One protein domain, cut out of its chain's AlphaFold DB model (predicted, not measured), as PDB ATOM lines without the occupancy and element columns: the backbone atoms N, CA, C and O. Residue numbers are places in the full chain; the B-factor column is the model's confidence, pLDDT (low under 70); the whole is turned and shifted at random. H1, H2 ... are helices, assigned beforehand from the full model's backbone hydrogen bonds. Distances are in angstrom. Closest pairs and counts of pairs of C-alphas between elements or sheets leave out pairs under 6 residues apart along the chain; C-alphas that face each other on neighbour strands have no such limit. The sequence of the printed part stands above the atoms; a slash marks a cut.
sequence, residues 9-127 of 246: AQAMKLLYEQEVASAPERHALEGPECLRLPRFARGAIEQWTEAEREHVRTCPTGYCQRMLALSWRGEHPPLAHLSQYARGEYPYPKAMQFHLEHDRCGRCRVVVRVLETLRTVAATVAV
ATOM      1  N   ALA A   9     -21.272  16.185   7.938       89.00
ATOM      2  CA  ALA A   9     -20.504  17.370   7.560       89.00
ATOM      3  C   ALA A   9     -18.993  17.206   7.811       89.00
ATOM      4  O   ALA A   9     -18.185  17.601   6.973       89.00
ATOM      5  N   GLN A  10     -18.601  16.591   8.931       92.31
ATOM      6  CA  GLN A  10     -17.195  16.293   9.228       92.31
ATOM      7  C   GLN A  10     -16.641  15.214   8.291       92.31
ATOM      8  O   GLN A  10     -15.511  15.345   7.822       92.31
ATOM      9  N   ALA A  11     -17.447  14.202   7.955       91.38
ATOM     10  CA  ALA A  11     -17.077  13.185   6.973       91.38
ATOM     11  C   ALA A  11     -16.829  13.785   5.585       91.38
ATOM     12  O   ALA A  11     -15.791  13.536   4.977       91.38
ATOM     13  N   MET A  12     -17.751  14.627   5.111       90.50
ATOM     14  CA  MET A  12     -17.617  15.314   3.825       90.50
ATOM     15  C   MET A  12     -16.407  16.251   3.800       90.50
ATOM     16  O   MET A  12     -15.700  16.300   2.797       90.50
ATOM     17  N   LYS A  13     -16.134  16.955   4.905       93.38
ATOM     18  CA  LYS A  13     -14.957  17.823   5.022       93.38
ATOM     19  C   LYS A  13     -13.648  17.033   4.919       93.38
ATOM     20  O   LYS A  13     -12.786  17.431   4.145       93.38
ATOM     21  N   LEU A  14     -13.506  15.922   5.650       94.56
ATOM     22  CA  LEU A  14     -12.290  15.102   5.588       94.56
ATOM     23  C   LEU A  14     -12.084  14.473   4.207       94.56
ATOM     24  O   LEU A  14     -10.958  14.454   3.719       94.56
ATOM     25  N   LEU A  15     -13.155  13.991   3.565       92.56
ATOM     26  CA  LEU A  15     -13.078  13.469   2.198       92.56
ATOM     27  C   LEU A  15     -12.601  14.548   1.223       92.56
ATOM     28  O   LEU A  15     -11.686  14.298   0.447       92.56
ATOM     29  N   TYR A  16     -13.153  15.758   1.317       90.62
ATOM     30  CA  TYR A  16     -12.714  16.887   0.501       90.62
ATOM     31  C   TYR A  16     -11.243  17.251   0.752       90.62
ATOM     32  O   TYR A  16     -10.480  17.422  -0.193       90.62
ATOM     33  N   GLU A  17     -10.814  17.343   2.011       93.06
ATOM     34  CA  GLU A  17      -9.417  17.644   2.355       93.06
ATOM     35  C   GLU A  17      -8.459  16.564   1.835       93.06
ATOM     36  O   GLU A  17      -7.388  16.886   1.318       93.06
ATOM     37  N   GLN A  18      -8.854  15.290   1.906       92.56
ATOM     38  CA  GLN A  18      -8.090  14.177   1.353       92.56
ATOM     39  C   GLN A  18      -8.039  14.214  -0.181       92.56
ATOM     40  O   GLN A  18      -6.976  13.985  -0.761       92.56
ATOM     41  N   GLU A  19      -9.154  14.512  -0.851       85.94
ATOM     42  CA  GLU A  19      -9.201  14.696  -2.305       85.94
ATOM     43  C   GLU A  19      -8.303  15.854  -2.743       85.94
ATOM     44  O   GLU A  19      -7.521  15.696  -3.673       85.94
ATOM     45  N   VAL A  20      -8.334  16.985  -2.036       85.44
ATOM     46  CA  VAL A  20      -7.455  18.129  -2.314       85.44
ATOM     47  C   VAL A  20      -5.987  17.775  -2.077       85.44
ATOM     48  O   VAL A  20      -5.143  18.116  -2.901       85.44
ATOM     49  N   ALA A  21      -5.667  17.071  -0.989       88.06
ATOM     50  CA  ALA A  21      -4.293  16.682  -0.667       88.06
ATOM     51  C   ALA A  21      -3.718  15.629  -1.633       88.06
ATOM     52  O   ALA A  21      -2.504  15.564  -1.817       88.06
ATOM     53  N   SER A  22      -4.575  14.799  -2.232       83.56
ATOM     54  CA  SER A  22      -4.190  13.780  -3.218       83.56
ATOM     55  C   SER A  22      -4.360  14.230  -4.670       83.56
ATOM     56  O   SER A  22      -3.937  13.515  -5.583       83.56
ATOM     57  N   ALA A  23      -4.947  15.407  -4.902       79.19
ATOM     58  CA  ALA A  23      -5.092  15.966  -6.232       79.19
ATOM     59  C   ALA A  23      -3.704  16.242  -6.831       79.19
ATOM     60  O   ALA A  23      -2.844  16.832  -6.172       79.19
ATOM     61  N   PRO A  24      -3.460  15.839  -8.087       79.19
ATOM     62  CA  PRO A  24      -2.201  16.152  -8.735       79.19
ATOM     63  C   PRO A  24      -2.066  17.671  -8.892       79.19
ATOM     64  O   PRO A  24      -3.008  18.348  -9.302       79.19
ATOM     65  N   GLU A  25      -0.872  18.205  -8.617       80.94
ATOM     66  CA  GLU A  25      -0.586  19.643  -8.751       80.94
ATOM     67  C   GLU A  25      -0.786  20.164 -10.183       80.94
ATOM     68  O   GLU A  25      -0.974  21.363 -10.393       80.94
ATOM     69  N   ARG A  26      -0.709  19.264 -11.171       82.25
ATOM     70  CA  ARG A  26      -0.879  19.551 -12.595       82.25
ATOM     71  C   ARG A  26      -1.769  18.519 -13.253       82.25
ATOM     72  O   ARG A  26      -1.733  17.333 -12.922       82.25
ATOM     73  N   HIS A  27      -2.532  18.958 -14.239       84.88
ATOM     74  CA  HIS A  27      -3.313  18.033 -15.048       84.88
ATOM     75  C   HIS A  27      -2.372  17.157 -15.896       84.88
ATOM     76  O   HIS A  27      -1.361  17.635 -16.397       84.88
ATOM     77  N   ALA A  28      -2.712  15.886 -16.139       87.62
ATOM     78  CA  ALA A  28      -1.835  14.952 -16.870       87.62
ATOM     79  C   ALA A  28      -1.484  15.391 -18.310       87.62
ATOM     80  O   ALA A  28      -0.495  14.947 -18.880       87.62
ATOM     81  N   LEU A  29      -2.309  16.260 -18.900       89.06
ATOM     82  CA  LEU A  29      -2.081  16.861 -20.222       89.06
ATOM     83  C   LEU A  29      -1.380  18.231 -20.156       89.06
ATOM     84  O   LEU A  29      -1.098  18.820 -21.194       89.06
ATOM     85  N   GLU A  30      -1.148  18.787 -18.969       92.44
ATOM     86  CA  GLU A  30      -0.550  20.113 -18.810       92.44
ATOM     87  C   GLU A  30       0.948  20.064 -19.139       92.44
ATOM     88  O   GLU A  30       1.760  19.514 -18.394       92.44
ATOM     89  N   GLY A  31       1.312  20.640 -20.286       92.56
ATOM     90  CA  GLY A  31       2.702  20.841 -20.681       92.56
ATOM     91  C   GLY A  31       3.349  22.023 -19.948       92.56
ATOM     92  O   GLY A  31       2.651  22.848 -19.359       92.56
ATOM     93  N   PRO A  32       4.686  22.162 -20.005       93.12
ATOM     94  CA  PRO A  32       5.404  23.240 -19.317       93.12
ATOM     95  C   PRO A  32       5.028  24.647 -19.810       93.12
ATOM     96  O   PRO A  32       5.120  25.598 -19.040       93.12
ATOM     97  N   GLU A  33       4.582  24.769 -21.061       95.12
ATOM     98  CA  GLU A  33       4.169  26.034 -21.688       95.12
ATOM     99  C   GLU A  33       2.659  26.295 -21.593       95.12
ATOM    100  O   GLU A  33       2.179  27.334 -22.039       95.12
ATOM    101  N   CYS A  34       1.892  25.354 -21.035       96.25
ATOM    102  CA  CYS A  34       0.448  25.506 -20.917       96.25
ATOM    103  C   CYS A  34       0.081  26.643 -19.962       96.25
ATOM    104  O   CYS A  34       0.700  26.844 -18.914       96.25
ATOM    105  N   LEU A  35      -0.996  27.353 -20.297       93.81
ATOM    106  CA  LEU A  35      -1.561  28.354 -19.402       93.81
ATOM    107  C   LEU A  35      -2.103  27.664 -18.146       93.81
ATOM    108  O   LEU A  35      -2.793  26.648 -18.225       93.81
ATOM    109  N   ARG A  36      -1.832  28.237 -16.972       89.75
ATOM    110  CA  ARG A  36      -2.406  27.731 -15.718       89.75
ATOM    111  C   ARG A  36      -3.895  28.064 -15.643       89.75
ATOM    112  O   ARG A  36      -4.321  29.105 -16.140       89.75
ATOM    113  N   LEU A  37      -4.673  27.246 -14.933       85.62
ATOM    114  CA  LEU A  37      -6.122  27.439 -14.749       85.62
ATOM    115  C   LEU A  37      -6.542  28.880 -14.383       85.62
ATOM    116  O   LEU A  37      -7.440  29.408 -15.043       85.62
ATOM    117  N   PRO A  38      -5.884  29.587 -13.435       86.56
ATOM    118  CA  PRO A  38      -6.257  30.965 -13.105       86.56
ATOM    119  C   PRO A  38      -6.133  31.947 -14.276       86.56
ATOM    120  O   PRO A  38      -6.776  32.998 -14.267       86.56
ATOM    121  N   ARG A  39      -5.303  31.636 -15.282       90.56
ATOM    122  CA  ARG A  39      -5.143  32.486 -16.462       90.56
ATOM    123  C   ARG A  39      -6.320  32.361 -17.426       90.56
ATOM    124  O   ARG A  39      -6.688  33.367 -18.022       90.56
ATOM    125  N   PHE A  40      -6.960  31.192 -17.528       88.44
ATOM    126  CA  PHE A  40      -8.185  31.034 -18.324       88.44
ATOM    127  C   PHE A  40      -9.318  31.910 -17.784       88.44
ATOM    128  O   PHE A  40      -9.935  32.639 -18.554       88.44
ATOM    129  N   ALA A  41      -9.515  31.919 -16.461       83.06
ATOM    130  CA  ALA A  41     -10.514  32.770 -15.815       83.06
ATOM    131  C   ALA A  41     -10.238  34.267 -16.044       83.06
ATOM    132  O   ALA A  41     -11.132  35.008 -16.441       83.06
ATOM    133  N   ARG A  42      -8.984  34.709 -15.866       83.31
ATOM    134  CA  ARG A  42      -8.593  36.101 -16.156       83.31
ATOM    135  C   ARG A  42      -8.734  36.462 -17.627       83.31
ATOM    136  O   ARG A  42      -9.093  37.585 -17.942       83.31
ATOM    137  N   GLY A  43      -8.481  35.516 -18.522       83.00
ATOM    138  CA  GLY A  43      -8.606  35.697 -19.960       83.00
ATOM    139  C   GLY A  43      -9.978  36.142 -20.440       83.00
ATOM    140  O   GLY A  43     -10.065  36.923 -21.383       83.00
ATOM    141  N   ALA A  44     -11.029  35.680 -19.764       74.81
ATOM    142  CA  ALA A  44     -12.398  36.094 -20.044       74.81
ATOM    143  C   ALA A  44     -12.655  37.578 -19.711       74.81
ATOM    144  O   ALA A  44     -13.548  38.182 -20.294       74.81
ATOM    145  N   ILE A  45     -11.865  38.167 -18.804       80.12
ATOM    146  CA  ILE A  45     -12.033  39.542 -18.313       80.12
ATOM    147  C   ILE A  45     -11.018  40.489 -18.969       80.12
ATOM    148  O   ILE A  45     -11.377  41.524 -19.517       80.12
ATOM    149  N   GLU A  46      -9.737  40.129 -18.913       84.62
ATOM    150  CA  GLU A  46      -8.594  40.971 -19.295       84.62
ATOM    151  C   GLU A  46      -8.199  40.814 -20.770       84.62
ATOM    152  O   GLU A  46      -7.264  41.465 -21.228       84.62
ATOM    153  N   GLN A  47      -8.897  39.944 -21.508       88.94
ATOM    154  CA  GLN A  47      -8.504  39.443 -22.825       88.94
ATOM    155  C   GLN A  47      -7.177  38.652 -22.791       88.94
ATOM    156  O   GLN A  47      -6.332  38.751 -21.891       88.94
ATOM    157  N   TRP A  48      -6.995  37.776 -23.778       90.94
ATOM    158  CA  TRP A  48      -5.724  37.084 -23.995       90.94
ATOM    159  C   TRP A  48      -4.766  37.948 -24.808       90.94
ATOM    160  O   TRP A  48      -5.185  38.705 -25.683       90.94
ATOM    161  N   THR A  49      -3.470  37.806 -24.549       95.44
ATOM    162  CA  THR A  49      -2.441  38.312 -25.462       95.44
ATOM    163  C   THR A  49      -2.435  37.487 -26.752       95.44
ATOM    164  O   THR A  49      -2.955  36.369 -26.790       95.44
ATOM    165  N   GLU A  50      -1.831  38.010 -27.822       95.75
ATOM    166  CA  GLU A  50      -1.742  37.262 -29.084       95.75
ATOM    167  C   GLU A  50      -0.935  35.966 -28.932       95.75
ATOM    168  O   GLU A  50      -1.356  34.923 -29.420       95.75
ATOM    169  N   ALA A  51       0.163  35.996 -28.170       96.88
ATOM    170  CA  ALA A  51       0.966  34.806 -27.889       96.88
ATOM    171  C   ALA A  51       0.164  33.723 -27.143       96.88
ATOM    172  O   ALA A  51       0.297  32.535 -27.431       96.88
ATOM    173  N   GLU A  52      -0.704  34.119 -26.209       96.44
ATOM    174  CA  GLU A  52      -1.579  33.184 -25.498       96.44
ATOM    175  C   GLU A  52      -2.670  32.618 -26.405       96.44
ATOM    176  O   GLU A  52      -2.924  31.416 -26.357       96.44
ATOM    177  N   ARG A  53      -3.294  33.450 -27.253       96.19
ATOM    178  CA  ARG A  53      -4.264  32.984 -28.259       96.19
ATOM    179  C   ARG A  53      -3.637  31.957 -29.190       96.19
ATOM    180  O   ARG A  53      -4.225  30.898 -29.415       96.19
ATOM    181  N   GLU A  54      -2.444  32.260 -29.688       97.12
ATOM    182  CA  GLU A  54      -1.689  31.364 -30.556       97.12
ATOM    183  C   GLU A  54      -1.349  30.059 -29.833       97.12
ATOM    184  O   GLU A  54      -1.661  28.985 -30.339       97.12
ATOM    185  N   HIS A  55      -0.846  30.125 -28.596       97.38
ATOM    186  CA  HIS A  55      -0.580  28.921 -27.814       97.38
ATOM    187  C   HIS A  55      -1.846  28.084 -27.580       97.38
ATOM    188  O   HIS A  55      -1.815  26.866 -27.729       97.38
ATOM    189  N   VAL A  56      -2.984  28.690 -27.224       96.56
ATOM    190  CA  VAL A  56      -4.243  27.947 -27.029       96.56
ATOM    191  C   VAL A  56      -4.673  27.267 -28.333       96.56
ATOM    192  O   VAL A  56      -5.097  26.109 -28.306       96.56
ATOM    193  N   ARG A  57      -4.523  27.945 -29.476       96.44
ATOM    194  CA  ARG A  57      -4.827  27.416 -30.812       96.44
ATOM    195  C   ARG A  57      -3.960  26.201 -31.151       96.44
ATOM    196  O   ARG A  57      -4.506  25.180 -31.570       96.44
ATOM    197  N   THR A  58      -2.652  26.270 -30.915       96.75
ATOM    198  CA  THR A  58      -1.682  25.255 -31.367       96.75
ATOM    199  C   THR A  58      -1.145  24.336 -30.265       96.75
ATOM    200  O   THR A  58      -0.293  23.493 -30.539       96.75
ATOM    201  N   CYS A  59      -1.685  24.426 -29.042       97.00
ATOM    202  CA  CYS A  59      -1.250  23.673 -27.860       97.00
ATOM    203  C   CYS A  59      -1.018  22.176 -28.169       97.00
ATOM    204  O   CYS A  59      -1.995  21.448 -28.406       97.00
ATOM    205  N   PRO A  60       0.239  21.681 -28.112       96.19
ATOM    206  CA  PRO A  60       0.580  20.326 -28.555       96.19
ATOM    207  C   PRO A  60      -0.144  19.226 -27.778       96.19
ATOM    208  O   PRO A  60      -0.537  18.208 -28.339       96.19
ATOM    209  N   THR A  61      -0.362  19.444 -26.481       95.38
ATOM    210  CA  THR A  61      -1.019  18.467 -25.605       95.38
ATOM    211  C   THR A  61      -2.546  18.523 -25.685       95.38
ATOM    212  O   THR A  61      -3.231  17.686 -25.098       95.38
ATOM    213  N   GLY A  62      -3.108  19.534 -26.361       95.00
ATOM    214  CA  GLY A  62      -4.547  19.807 -26.399       95.00
ATOM    215  C   GLY A  62      -5.144  20.280 -25.066       95.00
ATOM    216  O   GLY A  62      -6.345  20.543 -24.998       95.00
ATOM    217  N   TYR A  63      -4.332  20.420 -24.014       95.94
ATOM    218  CA  TYR A  63      -4.791  20.816 -22.684       95.94
ATOM    219  C   TYR A  63      -5.481  22.178 -22.690       95.94
ATOM    220  O   TYR A  63      -6.581  22.301 -22.159       95.94
ATOM    221  N   CYS A  64      -4.888  23.178 -23.344       96.94
ATOM    222  CA  CYS A  64      -5.417  24.538 -23.318       96.94
ATOM    223  C   CYS A  64      -6.808  24.651 -23.963       96.94
ATOM    224  O   CYS A  64      -7.695  25.288 -23.399       96.94
ATOM    225  N   GLN A  65      -7.045  23.974 -25.092       96.44
ATOM    226  CA  GLN A  65      -8.382  23.932 -25.700       96.44
ATOM    227  C   GLN A  65      -9.383  23.149 -24.842       96.44
ATOM    228  O   GLN A  65     -10.551  23.523 -24.767       96.44
ATOM    229  N   ARG A  66      -8.938  22.101 -24.136       95.69
ATOM    230  CA  ARG A  66      -9.793  21.384 -23.184       95.69
ATOM    231  C   ARG A  66     -10.182  22.268 -21.998       95.69
ATOM    232  O   ARG A  66     -11.346  22.270 -21.616       95.69
ATOM    233  N   MET A  67      -9.247  23.030 -21.433       94.69
ATOM    234  CA  MET A  67      -9.539  23.955 -20.331       94.69
ATOM    235  C   MET A  67     -10.471  25.085 -20.772       94.69
ATOM    236  O   MET A  67     -11.399  25.427 -20.041       94.69
ATOM    237  N   LEU A  68     -10.293  25.601 -21.992       94.12
ATOM    238  CA  LEU A  68     -11.239  26.533 -22.599       94.12
ATOM    239  C   LEU A  68     -12.643  25.917 -22.700       94.12
ATOM    240  O   LEU A  68     -13.603  26.542 -22.261       94.12
ATOM    241  N   ALA A  69     -12.774  24.676 -23.177       94.50
ATOM    242  CA  ALA A  69     -14.073  24.007 -23.240       94.50
ATOM    243  C   ALA A  69     -14.728  23.846 -21.858       94.50
ATOM    244  O   ALA A  69     -15.915  24.122 -21.699       94.50
ATOM    245  N   LEU A  70     -13.944  23.466 -20.841       91.88
ATOM    246  CA  LEU A  70     -14.431  23.347 -19.464       91.88
ATOM    247  C   LEU A  70     -14.916  24.683 -18.892       91.88
ATOM    248  O   LEU A  70     -15.873  24.689 -18.118       91.88
ATOM    249  N   SER A  71     -14.303  25.805 -19.285       89.94
ATOM    250  CA  SER A  71     -14.766  27.133 -18.864       89.94
ATOM    251  C   SER A  71     -16.189  27.442 -19.351       89.94
ATOM    252  O   SER A  71     -16.928  28.150 -18.670       89.94
ATOM    253  N   TRP A  72     -16.629  26.824 -20.454       91.06
ATOM    254  CA  TRP A  72     -17.969  27.025 -21.012       91.06
ATOM    255  C   TRP A  72     -19.088  26.225 -20.336       91.06
ATOM    256  O   TRP A  72     -20.248  26.292 -20.746       91.06
ATOM    257  N   ARG A  73     -18.771  25.445 -19.296       87.88
ATOM    258  CA  ARG A  73     -19.792  24.748 -18.500       87.88
ATOM    259  C   ARG A  73     -20.632  25.710 -17.660       87.88
ATOM    260  O   ARG A  73     -21.786  25.402 -17.385       87.88
ATOM    261  N   GLY A  74     -20.052  26.840 -17.252       84.44
ATOM    262  CA  GLY A  74     -20.767  27.905 -16.541       84.44
ATOM    263  C   GLY A  74     -21.475  28.879 -17.482       84.44
ATOM    264  O   GLY A  74     -22.571  29.336 -17.180       84.44
ATOM    265  N   GLU A  75     -20.874  29.157 -18.640       88.19
ATOM    266  CA  GLU A  75     -21.390  30.112 -19.620       88.19
ATOM    267  C   GLU A  75     -21.147  29.606 -21.042       88.19
ATOM    268  O   GLU A  75     -20.021  29.302 -21.429       88.19
ATOM    269  N   HIS A  76     -22.211  29.502 -21.838       90.19
ATOM    270  CA  HIS A  76     -22.105  28.982 -23.199       90.19
ATOM    271  C   HIS A  76     -21.265  29.893 -24.106       90.19
ATOM    272  O   HIS A  76     -21.289  31.114 -23.938       90.19
ATOM    273  N   PRO A  77     -20.605  29.337 -25.141       91.31
ATOM    274  CA  PRO A  77     -19.931  30.154 -26.138       91.31
ATOM    275  C   PRO A  77     -20.895  31.161 -26.792       91.31
ATOM    276  O   PRO A  77     -22.041  30.799 -27.088       91.31
ATOM    277  N   PRO A  78     -20.434  32.390 -27.089       90.75
ATOM    278  CA  PRO A  78     -21.191  33.358 -27.875       90.75
ATOM    279  C   PRO A  78     -21.678  32.781 -29.209       90.75
ATOM    280  O   PRO A  78     -20.980  31.992 -29.850       90.75
ATOM    281  N   LEU A  79     -22.842  33.236 -29.684       90.75
ATOM    282  CA  LEU A  79     -23.420  32.780 -30.955       90.75
ATOM    283  C   LEU A  79     -22.460  32.973 -32.142       90.75
ATOM    284  O   LEU A  79     -22.373  32.103 -33.007       90.75
ATOM    285  N   ALA A  80     -21.685  34.063 -32.146       90.88
ATOM    286  CA  ALA A  80     -20.663  34.318 -33.159       90.88
ATOM    287  C   ALA A  80     -19.615  33.191 -33.238       90.88
ATOM    288  O   ALA A  80     -19.244  32.777 -34.333       90.88
ATOM    289  N   HIS A  81     -19.190  32.633 -32.098       93.88
ATOM    290  CA  HIS A  81     -18.250  31.507 -32.063       93.88
ATOM    291  C   HIS A  81     -18.879  30.220 -32.613       93.88
ATOM    292  O   HIS A  81     -18.217  29.470 -33.326       93.88
ATOM    293  N   LEU A  82     -20.161  29.973 -32.321       93.88
ATOM    294  CA  LEU A  82     -20.896  28.823 -32.864       93.88
ATOM    295  C   LEU A  82     -21.057  28.929 -34.388       93.88
ATOM    296  O   LEU A  82     -20.884  27.936 -35.089       93.88
ATOM    297  N   SER A  83     -21.321  30.134 -34.901       92.62
ATOM    298  CA  SER A  83     -21.386  30.420 -36.341       92.62
ATOM    299  C   SER A  83     -20.040  30.227 -37.036       92.62
ATOM    300  O   SER A  83     -19.950  29.486 -38.015       92.62
ATOM    301  N   GLN A  84     -18.963  30.794 -36.486       90.88
ATOM    302  CA  GLN A  84     -17.606  30.555 -36.983       90.88
ATOM    303  C   GLN A  84     -17.272  29.058 -36.994       90.88
ATOM    304  O   GLN A  84     -16.673  28.568 -37.949       90.88
ATOM    305  N   TYR A  85     -17.688  28.307 -35.969       96.44
ATOM    306  CA  TYR A  85     -17.418  26.872 -35.904       96.44
ATOM    307  C   TYR A  85     -18.191  26.092 -36.969       96.44
ATOM    308  O   TYR A  85     -17.582  25.299 -37.679       96.44
ATOM    309  N   ALA A  86     -19.483  26.378 -37.158       94.44
ATOM    310  CA  ALA A  86     -20.303  25.776 -38.216       94.44
ATOM    311  C   ALA A  86     -19.770  26.079 -39.636       94.44
ATOM    312  O   ALA A  86     -19.978  25.315 -40.585       94.44
ATOM    313  N   ARG A  87     -19.046  27.192 -39.802       90.62
ATOM    314  CA  ARG A  87     -18.346  27.528 -41.052       90.62
ATOM    315  C   ARG A  87     -16.984  26.845 -41.200       90.62
ATOM    316  O   ARG A  87     -16.507  26.711 -42.322       90.62
ATOM    317  N   GLY A  88     -16.409  26.331 -40.115       93.62
ATOM    318  CA  GLY A  88     -15.054  25.771 -40.088       93.62
ATOM    319  C   GLY A  88     -13.958  26.822 -39.881       93.62
ATOM    320  O   GLY A  88     -12.791  26.545 -40.125       93.62
ATOM    321  N   GLU A  89     -14.321  28.021 -39.430       94.19
ATOM    322  CA  GLU A  89     -13.429  29.181 -39.270       94.19
ATOM    323  C   GLU A  89     -13.010  29.416 -37.810       94.19
ATOM    324  O   GLU A  89     -12.146  30.246 -37.524       94.19
ATOM    325  N   TYR A  90     -13.644  28.731 -36.854       95.56
ATOM    326  CA  TYR A  90     -13.406  28.987 -35.436       95.56
ATOM    327  C   TYR A  90     -11.991  28.560 -35.011       95.56
ATOM    328  O   TYR A  90     -11.636  27.393 -35.188       95.56
ATOM    329  N   PRO A  91     -11.194  29.446 -34.376       93.94
ATOM    330  CA  PRO A  91      -9.785  29.179 -34.077       93.94
ATOM    331  C   PRO A  91      -9.546  28.094 -33.017       93.94
ATOM    332  O   PRO A  91      -8.423  27.612 -32.894       93.94
ATOM    333  N   TYR A  92     -10.568  27.691 -32.253       96.50
ATOM    334  CA  TYR A  92     -10.442  26.671 -31.203       96.50
ATOM    335  C   TYR A  92     -11.358  25.464 -31.471       96.50
ATOM    336  O   TYR A  92     -12.274  25.178 -30.690       96.50
ATOM    337  N   PRO A  93     -11.154  24.736 -32.587       96.75
ATOM    338  CA  PRO A  93     -12.083  23.699 -33.023       96.75
ATOM    339  C   PRO A  93     -12.137  22.510 -32.055       96.75
ATOM    340  O   PRO A  93     -13.215  21.959 -31.845       96.75
ATOM    341  N   LYS A  94     -11.019  22.147 -31.403       97.50
ATOM    342  CA  LYS A  94     -10.994  21.044 -30.424       97.50
ATOM    343  C   LYS A  94     -11.737  21.418 -29.145       97.50
ATOM    344  O   LYS A  94     -12.369  20.555 -28.543       97.50
ATOM    345  N   ALA A  95     -11.693  22.692 -28.740       96.88
ATOM    346  CA  ALA A  95     -12.471  23.175 -27.602       96.88
ATOM    347  C   ALA A  95     -13.974  23.035 -27.881       96.88
ATOM    348  O   ALA A  95     -14.711  22.457 -27.081       96.88
ATOM    349  N   MET A  96     -14.422  23.507 -29.051       97.81
ATOM    350  CA  MET A  96     -15.828  23.412 -29.446       97.81
ATOM    351  C   MET A  96     -16.276  21.958 -29.600       97.81
ATOM    352  O   MET A  96     -17.306  21.574 -29.054       97.81
ATOM    353  N   GLN A  97     -15.464  21.120 -30.246       97.56
ATOM    354  CA  GLN A  97     -15.744  19.693 -30.367       97.56
ATOM    355  C   GLN A  97     -15.884  19.025 -28.993       97.56
ATOM    356  O   GLN A  97     -16.848  18.301 -28.751       97.56
ATOM    357  N   PHE A  98     -14.972  19.312 -28.057       96.81
ATOM    358  CA  PHE A  98     -15.059  18.788 -26.695       96.81
ATOM    359  C   PHE A  98     -16.368  19.213 -26.011       96.81
ATOM    360  O   PHE A  98     -17.066  18.374 -25.447       96.81
ATOM    361  N   HIS A  99     -16.756  20.483 -26.114       96.75
ATOM    362  CA  HIS A  99     -18.007  20.980 -25.535       96.75
ATOM    363  C   HIS A  99     -19.262  20.315 -26.140       96.75
ATOM    364  O   HIS A  99     -20.216  19.976 -25.434       96.75
ATOM    365  N   LEU A 100     -19.270  20.089 -27.455       96.62
ATOM    366  CA  LEU A 100     -20.405  19.471 -28.141       96.62
ATOM    367  C   LEU A 100     -20.495  17.962 -27.870       96.62
ATOM    368  O   LEU A 100     -21.587  17.445 -27.635       96.62
ATOM    369  N   GLU A 101     -19.368  17.252 -27.879       95.69
ATOM    370  CA  GLU A 101     -19.335  15.786 -27.807       95.69
ATOM    371  C   GLU A 101     -19.193  15.252 -26.377       95.69
ATOM    372  O   GLU A 101     -19.891  14.307 -25.997       95.69
ATOM    373  N   HIS A 102     -18.307  15.850 -25.576       93.44
ATOM    374  CA  HIS A 102     -17.960  15.357 -24.241       93.44
ATOM    375  C   HIS A 102     -18.841  15.982 -23.162       93.44
ATOM    376  O   HIS A 102     -19.420  15.250 -22.361       93.44
ATOM    377  N   ASP A 103     -19.007  17.309 -23.173       90.56
ATOM    378  CA  ASP A 103     -19.945  17.975 -22.253       90.56
ATOM    379  C   ASP A 103     -21.408  17.766 -22.677       90.56
ATOM    380  O   ASP A 103     -22.325  17.986 -21.887       90.56
ATOM    381  N   ARG A 104     -21.636  17.306 -23.918       92.94
ATOM    382  CA  ARG A 104     -22.957  16.999 -24.491       92.94
ATOM    383  C   ARG A 104     -23.947  18.160 -24.367       92.94
ATOM    384  O   ARG A 104     -25.142  17.941 -24.168       92.94
ATOM    385  N   CYS A 105     -23.473  19.396 -24.522       96.19
ATOM    386  CA  CYS A 105     -24.311  20.585 -24.407       96.19
ATOM    387  C   CYS A 105     -25.428  20.598 -25.469       96.19
ATOM    388  O   CYS A 105     -25.191  20.878 -26.646       96.19
ATOM    389  N   GLY A 106     -26.668  20.311 -25.055       94.44
ATOM    390  CA  GLY A 106     -27.814  20.201 -25.965       94.44
ATOM    391  C   GLY A 106     -28.112  21.498 -26.719       94.44
ATOM    392  O   GLY A 106     -28.327  21.470 -27.929       94.44
ATOM    393  N   ARG A 107     -28.046  22.643 -26.025       95.19
ATOM    394  CA  ARG A 107     -28.287  23.971 -26.609       95.19
ATOM    395  C   ARG A 107     -27.315  24.271 -27.749       95.19
ATOM    396  O   ARG A 107     -27.750  24.553 -28.862       95.19
ATOM    397  N   CYS A 108     -26.011  24.190 -27.488       96.19
ATOM    398  CA  CYS A 108     -24.992  24.511 -28.488       96.19
ATOM    399  C   CYS A 108     -25.025  23.531 -29.667       96.19
ATOM    400  O   CYS A 108     -24.877  23.962 -30.805       96.19
ATOM    401  N   ARG A 109     -25.317  22.243 -29.426       97.00
ATOM    402  CA  ARG A 109     -25.500  21.251 -30.501       97.00
ATOM    403  C   ARG A 109     -26.659  21.591 -31.432       97.00
ATOM    404  O   ARG A 109     -26.503  21.473 -32.643       97.00
ATOM    405  N   VAL A 110     -27.810  21.995 -30.889       96.75
ATOM    406  CA  VAL A 110     -28.964  22.399 -31.712       96.75
ATOM    407  C   VAL A 110     -28.610  23.619 -32.557       96.75
ATOM    408  O   VAL A 110     -28.850  23.602 -33.758       96.75
ATOM    409  N   VAL A 111     -27.990  24.635 -31.954       95.44
ATOM    410  CA  VAL A 111     -27.595  25.859 -32.666       95.44
ATOM    411  C   VAL A 111     -26.618  25.555 -33.802       95.44
ATOM    412  O   VAL A 111     -26.868  25.966 -34.932       95.44
ATOM    413  N   VAL A 112     -25.550  24.795 -33.539       96.38
ATOM    414  CA  VAL A 112     -24.569  24.421 -34.572       96.38
ATOM    415  C   VAL A 112     -25.240  23.641 -35.704       96.38
ATOM    416  O   VAL A 112     -25.066  24.002 -36.862       96.38
ATOM    417  N   ARG A 113     -26.100  22.662 -35.390       95.06
ATOM    418  CA  ARG A 113     -26.829  21.886 -36.406       95.06
ATOM    419  C   ARG A 113     -27.736  22.757 -37.280       95.06
ATOM    420  O   ARG A 113     -27.828  22.526 -38.484       95.06
ATOM    421  N   VAL A 114     -28.431  23.731 -36.689       93.56
ATOM    422  CA  VAL A 114     -29.263  24.681 -37.448       93.56
ATOM    423  C   VAL A 114     -28.389  25.509 -38.386       93.56
ATOM    424  O   VAL A 114     -28.706  25.602 -39.566       93.56
ATOM    425  N   LEU A 115     -27.270  26.046 -37.898       92.69
ATOM    426  CA  LEU A 115     -26.345  26.851 -38.702       92.69
ATOM    427  C   LEU A 115     -25.718  26.044 -39.852       92.69
ATOM    428  O   LEU A 115     -25.655  26.530 -40.978       92.69
ATOM    429  N   GLU A 116     -25.327  24.794 -39.599       90.88
ATOM    430  CA  GLU A 116     -24.854  23.864 -40.634       90.88
ATOM    431  C   GLU A 116     -25.943  23.575 -41.674       90.88
ATOM    432  O   GLU A 116     -25.680  23.611 -42.873       90.88
ATOM    433  N   THR A 117     -27.184  23.353 -41.232       90.44
ATOM    434  CA  THR A 117     -28.317  23.107 -42.136       90.44
ATOM    435  C   THR A 117     -28.608  24.331 -42.999       90.44
ATOM    436  O   THR A 117     -28.767  24.192 -44.207       90.44
ATOM    437  N   LEU A 118     -28.636  25.530 -42.409       85.38
ATOM    438  CA  LEU A 118     -28.831  26.784 -43.141       85.38
ATOM    439  C   LEU A 118     -27.731  27.000 -44.177       85.38
ATOM    440  O   LEU A 118     -28.029  27.380 -45.304       85.38
ATOM    441  N   ARG A 119     -26.476  26.685 -43.841       82.31
ATOM    442  CA  ARG A 119     -25.364  26.708 -44.795       82.31
ATOM    443  C   ARG A 119     -25.588  25.728 -45.949       82.31
ATOM    444  O   ARG A 119     -25.369  26.094 -47.099       82.31
ATOM    445  N   THR A 120     -26.024  24.498 -45.675       80.12
ATOM    446  CA  THR A 120     -26.334  23.520 -46.731       80.12
ATOM    447  C   THR A 120     -27.504  23.973 -47.597       80.12
ATOM    448  O   THR A 120     -27.439  23.829 -48.814       80.12
ATOM    449  N   VAL A 121     -28.552  24.547 -47.000       73.88
ATOM    450  CA  VAL A 121     -29.690  25.114 -47.732       73.88
ATOM    451  C   VAL A 121     -29.228  26.273 -48.599       73.88
ATOM    452  O   VAL A 121     -29.515  26.255 -49.783       73.88
ATOM    453  N   ALA A 122     -28.452  27.216 -48.066       70.31
ATOM    454  CA  ALA A 122     -27.901  28.331 -48.831       70.31
ATOM    455  C   ALA A 122     -27.036  27.844 -50.004       70.31
ATOM    456  O   ALA A 122     -27.202  28.322 -51.119       70.31
ATOM    457  N   ALA A 123     -26.183  26.837 -49.791       70.00
ATOM    458  CA  ALA A 123     -25.404  26.222 -50.866       70.00
ATOM    459  C   ALA A 123     -26.292  25.498 -51.895       70.00
ATOM    460  O   ALA A 123     -26.054  25.589 -53.091       70.00
ATOM    461  N   THR A 124     -27.341  24.804 -51.447       64.94
ATOM    462  CA  THR A 124     -28.289  24.107 -52.333       64.94
ATOM    463  C   THR A 124     -29.116  25.099 -53.137       64.94
ATOM    464  O   THR A 124     -29.288  24.904 -54.327       64.94
ATOM    465  N   VAL A 125     -29.587  26.180 -52.520       62.06
ATOM    466  CA  VAL A 125     -30.245  27.310 -53.183       62.06
ATOM    467  C   VAL A 125     -29.280  27.919 -54.198       62.06
ATOM    468  O   VAL A 125     -29.641  28.049 -55.359       62.06
ATOM    469  N   ALA A 126     -28.026  28.176 -53.824       58.31
ATOM    470  CA  ALA A 126     -27.018  28.662 -54.760       58.31
ATOM    471  C   ALA A 126     -26.812  27.716 -55.957       58.31
ATOM    472  O   ALA A 126     -26.602  28.194 -57.059       58.31
ATOM    473  N   VAL A 127     -26.927  26.394 -55.783       59.03
ATOM    474  CA  VAL A 127     -26.851  25.408 -56.882       59.03
ATOM    475  C   VAL A 127     -28.144  25.357 -57.706       59.03
ATOM    476  O   VAL A 127     -28.094  25.396 -58.930       59.03
TER     477      VAL A 127
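This is residues 9 to 127 of the 246 residues of an uncharacterized protein of Anaerolineae bacterium (UniProt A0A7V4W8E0). A small body of short, crossed helices, with H4 at its middle next to H6, H2 on one side and H5 with the first part of H7 on the other, has an arm sticking out at each end of its long axis. One arm is residues 9 to 25, which include H1; the other is residues 120 to 127, the last part of the long helix H7. The printed part has 119 residues with seven named helices, H1 to H7 in order along the chain, and no named strand; its class is all helix. The whole is loose, with a radius of gyration of the C-alphas of 18.0 A, and elongated, spanning 65 by 36 by 25 A.

H1, residues 9 to 22, touches no helix. H2, residues 37 to 46, touches H4, residues 63 to 71, at a steep tilt of 63 degrees, the same way; their closest C-alphas, of Phe 40 and Leu 68, are 6.9 A apart. H3, residues 50 to 58, and H4 touch only at the corner, about perpendicular at 79 degrees, with the C-alphas of Val 56 and Cys 64 closest at 5.2 A. H4 is the hub, touching three helices. It touches H6, residues 93 to 101, at a steep tilt of 49 degrees, the same way, closest at the C-alphas of Gln 65 and Ala 95, 4.6 A apart. H5, residues 79 to 87, is close to H6 but not clearly touching: the closest C-alphas, of Tyr 85 and Pro 93, are 6.8 A apart. H5 touches H7, residues 106 to 127, at a steep tilt of 50 degrees, the same way, with the C-alphas of Ala 86 and Glu 116 closest at 5.5 A. H6 and H7 only just touch, with 3 pairs of C-alphas within 8 A, and only at the corner, where H7 takes part with residues 106 to 109 alone. Every O i to N i+4 pair is within hydrogen-bond range in H1, H3, H4, H5, H6 and H7; in H2 4 of 6 are.

H1 begins at C-alpha 9, (-20.504, 17.370, 7.560), and is 19.9 A long. H2 is 14.5 A long, H3 12.2 A, H4 12.4 A, H5 12.5 A and H6 11.9 A. H4 begins at C-alpha 63, (-4.791, 20.816, -22.684). H7, 31.4 A long, ends at C-alpha 127, (-26.851, 25.408, -56.882).

The two C-alphas farthest apart, of Gln 10 and Val 127, are 67.4 A apart. Without the stretches that stand free, the body spans 41 by 24 by 24 A. The printed part has no cut, and the link from H1 to H2, residues 23 to 36, is long. The mean pLDDT of the printed part is 90.2, and residues 124 to 127 are under 70.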